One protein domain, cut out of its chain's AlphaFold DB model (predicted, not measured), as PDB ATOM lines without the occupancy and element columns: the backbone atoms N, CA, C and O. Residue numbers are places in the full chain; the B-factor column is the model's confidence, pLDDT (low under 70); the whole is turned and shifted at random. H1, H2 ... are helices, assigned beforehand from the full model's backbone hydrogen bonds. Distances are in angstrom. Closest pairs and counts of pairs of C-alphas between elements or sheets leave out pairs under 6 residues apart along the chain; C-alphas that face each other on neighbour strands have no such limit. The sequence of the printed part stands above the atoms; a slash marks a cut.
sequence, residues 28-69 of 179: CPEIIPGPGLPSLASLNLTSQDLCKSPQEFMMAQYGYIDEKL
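This is residues 28 to 69 of the 179 residues of an uncharacterized protein of Coprinopsis cinerea (strain Okayama-7 / 130 / ATCC MYA-4618 / FGSC 9003) (UniProt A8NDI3). Three short helices, H1, H2 and H3, follow one another in a loose, drawn-out chain, with no helix touching another. Before them, residues 28 to 39 make a wide loop at one end of the long axis, where residues 34 to 39 stick out; after H3, residues 63 to 69 make a tail at the other end. The printed part has 42 residues, with three named helices in the order H1, H2, H3 and no named strand; the class is all helix, though under half of the residues, 17 of 42, are in named elements. The whole is loose, with a radius of gyration of the C-alphas of 12.4 A, and spans 39 by 19 by 12 A.

The printed part begins at C-alpha 28, at (7.168, -22.288, -39.366). H1 is residues 40 to 43, 5.2 A from first to last C-alpha, beginning at (3.238, -26.828, -52.198). H2 is residues 47 to 50, 5.5 A. H3, the longest helix, is residues 54 to 62, 11.6 A, ending at C-alpha 62, (-10.262, -15.299, -50.558).

H1 and H2 are close but not clearly touching; their closest C-alphas, those of Leu 40 and Ser 47, are 7.4 A apart. H2 and H3 are also close but not clearly touching, with the C-alphas of Asp 49 and Phe 57 closest at 6.5 A. H1 and H3 are apart. Every O i to N i+4 pair in H3 is within hydrogen-bond range; H1 and H2 are too short for such a pair.

The two C-alphas farthest apart, those of Pro 35 and Lys 68, are 39.0 A apart. The printed part has no cut, and the links H1 to H2 and H2 to H3 are tight. Residues 34 to 39 stand free. The mean pLDDT of the printed part is 78.1; residues 65 to 69 are under 70.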
ATOM      1  N   CYS A  28       7.951 -21.251 -38.725       73.00
ATOM      2  CA  CYS A  28       7.168 -22.288 -39.366       73.00
ATOM      3  C   CYS A  28       8.132 -23.327 -39.963       73.00
ATOM      4  O   CYS A  28       8.916 -22.963 -40.849       73.00
ATOM      5  N   PRO A  29       8.136 -24.581 -39.469       75.56
ATOM      6  CA  PRO A  29       9.103 -25.568 -39.914       75.56
ATOM      7  C   PRO A  29       8.946 -25.795 -41.416       75.56
ATOM      8  O   PRO A  29       7.845 -25.734 -41.965       75.56
ATOM      9  N   GLU A  30      10.055 -26.060 -42.099       76.88
ATOM     10  CA  GLU A  30      10.019 -26.376 -43.520       76.88
ATOM     11  C   GLU A  30       9.312 -27.726 -43.724       76.88
ATOM     12  O   GLU A  30       9.850 -28.795 -43.439       76.88
ATOM     13  N   ILE A  31       8.055 -27.674 -44.171       75.00
ATOM     14  CA  ILE A  31       7.241 -28.863 -44.422       75.00
ATOM     15  C   ILE A  31       7.611 -29.417 -45.797       75.00
ATOM     16  O   ILE A  31       7.234 -28.860 -46.828       75.00
ATOM     17  N   ILE A  32       8.320 -30.547 -45.810       78.50
ATOM     18  CA  ILE A  32       8.572 -31.323 -47.027       78.50
ATOM     19  C   ILE A  32       7.376 -32.269 -47.231       78.50
ATOM     20  O   ILE A  32       7.180 -33.176 -46.416       78.50
ATOM     21  N   PRO A  33       6.547 -32.079 -48.276       75.44
ATOM     22  CA  PRO A  33       5.402 -32.946 -48.517       75.44
ATOM     23  C   PRO A  33       5.855 -34.383 -48.793       75.44
ATOM     24  O   PRO A  33       6.835 -34.627 -49.500       75.44
ATOM     25  N   GLY A  34       5.123 -35.345 -48.231       82.31
ATOM     26  CA  GLY A  34       5.376 -36.764 -48.460       82.31
ATOM     27  C   GLY A  34       5.142 -37.177 -49.922       82.31
ATOM     28  O   GLY A  34       4.426 -36.496 -50.664       82.31
ATOM     29  N   PRO A  35       5.713 -38.314 -50.354       81.50
ATOM     30  CA  PRO A  35       5.533 -38.815 -51.712       81.50
ATOM     31  C   PRO A  35       4.049 -39.079 -52.013       81.50
ATOM     32  O   PRO A  35       3.364 -39.759 -51.252       81.50
ATOM     33  N   GLY A  36       3.560 -38.549 -53.140       82.06
ATOM     34  CA  GLY A  36       2.176 -38.715 -53.603       82.06
ATOM     35  C   GLY A  36       1.225 -37.562 -53.261       82.06
ATOM     36  O   GLY A  36       0.113 -37.535 -53.784       82.06
ATOM     37  N   LEU A  37       1.654 -36.592 -52.445       77.69
ATOM     38  CA  LEU A  37       0.915 -35.345 -52.254       77.69
ATOM     39  C   LEU A  37       1.352 -34.297 -53.289       77.69
ATOM     40  O   LEU A  37       2.526 -34.255 -53.666       77.69
ATOM     41  N   PRO A  38       0.427 -33.446 -53.765       79.00
ATOM     42  CA  PRO A  38       0.783 -32.333 -54.632       79.00
ATOM     43  C   PRO A  38       1.806 -31.435 -53.930       79.00
ATOM     44  O   PRO A  38       1.695 -31.139 -52.742       79.00
ATOM     45  N   SER A  39       2.824 -31.011 -54.678       82.88
ATOM     46  CA  SER A  39       3.833 -30.081 -54.168       82.88
ATOM     47  C   SER A  39       3.183 -28.773 -53.698       82.88
ATOM     48  O   SER A  39       2.222 -28.303 -54.310       82.88
ATOM     49  N   LEU A  40       3.732 -28.134 -52.662       78.38
ATOM     50  CA  LEU A  40       3.238 -26.828 -52.198       78.38
ATOM     51  C   LEU A  40       3.272 -25.773 -53.319       78.38
ATOM     52  O   LEU A  40       2.321 -25.015 -53.486       78.38
ATOM     53  N   ALA A  41       4.287 -25.841 -54.189       79.50
ATOM     54  CA  ALA A  41       4.384 -25.023 -55.398       79.50
ATOM     55  C   ALA A  41       3.197 -25.216 -56.360       79.50
ATOM     56  O   ALA A  41       2.723 -24.252 -56.952       79.50
ATOM     57  N   SER A  42       2.673 -26.440 -56.493       83.62
ATOM     58  CA  SER A  42       1.503 -26.707 -57.348       83.62
ATOM     59  C   SER A  42       0.188 -26.178 -56.776       83.62
ATOM     60  O   SER A  42      -0.742 -25.922 -57.536       83.62
ATOM     61  N   LEU A  43       0.118 -25.982 -55.457       76.44
ATOM     62  CA  LEU A  43      -1.033 -25.383 -54.778       76.44
ATOM     63  C   LEU A  43      -0.895 -23.862 -54.615       76.44
ATOM     64  O   LEU A  43      -1.795 -23.232 -54.068       76.44
ATOM     65  N   ASN A  44       0.203 -23.276 -55.107       82.88
ATOM     66  CA  ASN A  44       0.563 -21.876 -54.887       82.88
ATOM     67  C   ASN A  44       0.584 -21.510 -53.390       82.88
ATOM     68  O   ASN A  44       0.144 -20.431 -53.000       82.88
ATOM     69  N   LEU A  45       1.059 -22.444 -52.561       81.69
ATOM     70  CA  LEU A  45       1.173 -22.295 -51.115       81.69
ATOM     71  C   LEU A  45       2.639 -22.261 -50.712       81.69
ATOM     72  O   LEU A  45       3.466 -23.006 -51.247       81.69
ATOM     73  N   THR A  46       2.958 -21.427 -49.733       83.38
ATOM     74  CA  THR A  46       4.250 -21.463 -49.046       83.38
ATOM     75  C   THR A  46       4.139 -22.295 -47.771       83.38
ATOM     76  O   THR A  46       3.047 -22.499 -47.242       83.38
ATOM     77  N   SER A  47       5.265 -22.775 -47.240       79.56
ATOM     78  CA  SER A  47       5.283 -23.442 -45.928       79.56
ATOM     79  C   SER A  47       4.673 -22.550 -44.843       79.56
ATOM     80  O   SER A  47       3.937 -23.039 -43.994       79.56
ATOM     81  N   GLN A  48       4.885 -21.234 -44.934       80.88
ATOM     82  CA  GLN A  48       4.332 -20.246 -44.008       80.88
ATOM     83  C   GLN A  48       2.802 -20.200 -44.021       80.88
ATOM     84  O   GLN A  48       2.195 -19.945 -42.984       80.88
ATOM     85  N   ASP A  49       2.168 -20.476 -45.162       80.44
ATOM     86  CA  ASP A  49       0.706 -20.478 -45.262       80.44
ATOM     87  C   ASP A  49       0.070 -21.646 -44.501       80.44
ATOM     88  O   ASP A  49      -1.074 -21.538 -44.071       80.44
ATOM     89  N   LEU A  50       0.821 -22.726 -44.268       80.62
ATOM     90  CA  LEU A  50       0.364 -23.874 -43.480       80.62
ATOM     91  C   LEU A  50       0.411 -23.621 -41.970       80.62
ATOM     92  O   LEU A  50      -0.269 -24.318 -41.221       80.62
ATOM     93  N   CYS A  51       1.199 -22.641 -41.519       82.88
ATOM     94  CA  CYS A  51       1.252 -22.249 -40.108       82.88
ATOM     95  C   CYS A  51       0.232 -21.172 -39.737       82.88
ATOM     96  O   CYS A  51       0.083 -20.858 -38.556       82.88
ATOM     97  N   LYS A  52      -0.465 -20.600 -40.722       83.38
ATOM     98  CA  LYS A  52      -1.543 -19.645 -40.476       83.38
ATOM     99  C   LYS A  52      -2.759 -20.364 -39.912       83.38
ATOM    100  O   LYS A  52      -3.033 -21.519 -40.247       83.38
ATOM    101  N   SER A  53      -3.524 -19.666 -39.080       82.81
ATOM    102  CA  SER A  53      -4.833 -20.183 -38.681       82.81
ATOM    103  C   SER A  53      -5.744 -20.319 -39.915       82.81
ATOM    104  O   SER A  53      -5.572 -19.575 -40.886       82.81
ATOM    105  N   PRO A  54      -6.750 -21.215 -39.905       78.00
ATOM    106  CA  PRO A  54      -7.693 -21.330 -41.018       78.00
ATOM    107  C   PRO A  54      -8.332 -19.987 -41.397       78.00
ATOM    108  O   PRO A  54      -8.525 -19.709 -42.575       78.00
ATOM    109  N   GLN A  55      -8.595 -19.123 -40.414       79.38
ATOM    110  CA  GLN A  55      -9.146 -17.785 -40.633       79.38
ATOM    111  C   GLN A  55      -8.168 -16.875 -41.383       79.38
ATOM    112  O   GLN A  55      -8.543 -16.269 -42.384       79.38
ATOM    113  N   GLU A  56      -6.907 -16.817 -40.952       81.56
ATOM    114  CA  GLU A  56      -5.859 -16.036 -41.624       81.56
ATOM    115  C   GLU A  56      -5.579 -16.547 -43.038       81.56
ATOM    116  O   GLU A  56      -5.406 -15.752 -43.963       81.56
ATOM    117  N   PHE A  57      -5.566 -17.870 -43.216       83.31
ATOM    118  CA  PHE A  57      -5.394 -18.497 -44.520       83.31
ATOM    119  C   PHE A  57      -6.528 -18.108 -45.470       83.31
ATOM    120  O   PHE A  57      -6.289 -17.625 -46.578       83.31
ATOM    121  N   MET A  58      -7.773 -18.261 -45.021       81.69
ATOM    122  CA  MET A  58      -8.928 -17.928 -45.841       81.69
ATOM    123  C   MET A  58      -9.003 -16.425 -46.147       81.69
ATOM    124  O   MET A  58      -9.339 -16.058 -47.271       81.69
ATOM    125  N   MET A  59      -8.630 -15.563 -45.198       81.62
ATOM    126  CA  MET A  59      -8.599 -14.112 -45.402       81.62
ATOM    127  C   MET A  59      -7.524 -13.687 -46.413       81.62
ATOM    128  O   MET A  59      -7.766 -12.795 -47.226       81.62
ATOM    129  N   ALA A  60      -6.360 -14.343 -46.405       81.00
ATOM    130  CA  ALA A  60      -5.289 -14.095 -47.369       81.00
ATOM    131  C   ALA A  60      -5.630 -14.608 -48.781       81.00
ATOM    132  O   ALA A  60      -5.301 -13.948 -49.765       81.00
ATOM    133  N   GLN A  61      -6.294 -15.764 -48.882       79.75
ATOM    134  CA  GLN A  61      -6.594 -16.422 -50.158       79.75
ATOM    135  C   GLN A  61      -7.864 -15.875 -50.832       79.75
ATOM    136  O   GLN A  61      -7.896 -15.710 -52.051       79.75
ATOM    137  N   TYR A  62      -8.920 -15.618 -50.054       79.75
ATOM    138  CA  TYR A  62     -10.262 -15.299 -50.558       79.75
ATOM    139  C   TYR A  62     -10.735 -13.880 -50.205       79.75
ATOM    140  O   TYR A  62     -11.794 -13.460 -50.672       79.75
ATOM    141  N   GLY A  63      -9.955 -13.116 -49.434       77.50
ATOM    142  CA  GLY A  63     -10.349 -11.796 -48.941       77.50
ATOM    143  C   GLY A  63     -11.249 -11.866 -47.704       77.50
ATOM    144  O   GLY A  63     -11.413 -12.919 -47.093       77.50
ATOM    145  N   TYR A  64     -11.803 -10.721 -47.291       71.31
ATOM    146  CA  TYR A  64     -12.654 -10.619 -46.099       71.31
ATOM    147  C   TYR A  64     -13.849 -11.575 -46.194       71.31
ATOM    148  O   TYR A  64     -14.711 -11.425 -47.060       71.31
ATOM    149  N   ILE A  65     -13.905 -12.536 -45.276       64.56
ATOM    150  CA  ILE A  65     -15.053 -13.420 -45.101       64.56
ATOM    151  C   ILE A  65     -15.886 -12.823 -43.983       64.56
ATOM    152  O   ILE A  65     -15.420 -12.692 -42.854       64.56
ATOM    153  N   ASP A  66     -17.114 -12.435 -44.312       68.00
ATOM    154  CA  ASP A  66     -18.068 -11.966 -43.318       68.00
ATOM    155  C   ASP A  66     -18.383 -13.128 -42.367       68.00
ATOM    156  O   ASP A  66     -19.032 -14.104 -42.751       68.00
ATOM    157  N   GLU A  67     -17.889 -13.053 -41.129       67.31
ATOM    158  CA  GLU A  67     -18.069 -14.087 -40.099       67.31
ATOM    159  C   GLU A  67     -19.549 -14.416 -39.864       67.31
ATOM    160  O   GLU A  67     -19.889 -15.532 -39.464       67.31
ATOM    161  N   LYS A  68     -20.450 -13.477 -40.183       66.88
ATOM    162  CA  LYS A  68     -21.899 -13.688 -40.122       66.88
ATOM    163  C   LYS A  68     -22.401 -14.743 -41.105       66.88
ATOM    164  O   LYS A  68     -23.395 -15.390 -40.804       66.88
ATOM    165  N   LEU A  69     -21.721 -14.951 -42.233       61.59
ATOM    166  CA  LEU A  69     -22.057 -16.013 -43.188       61.59
ATOM    167  C   LEU A  69     -21.516 -17.383 -42.750       61.59
ATOM    168  O   LEU A  69     -22.040 -18.415 -43.163       61.59
TER     169      LEU A  69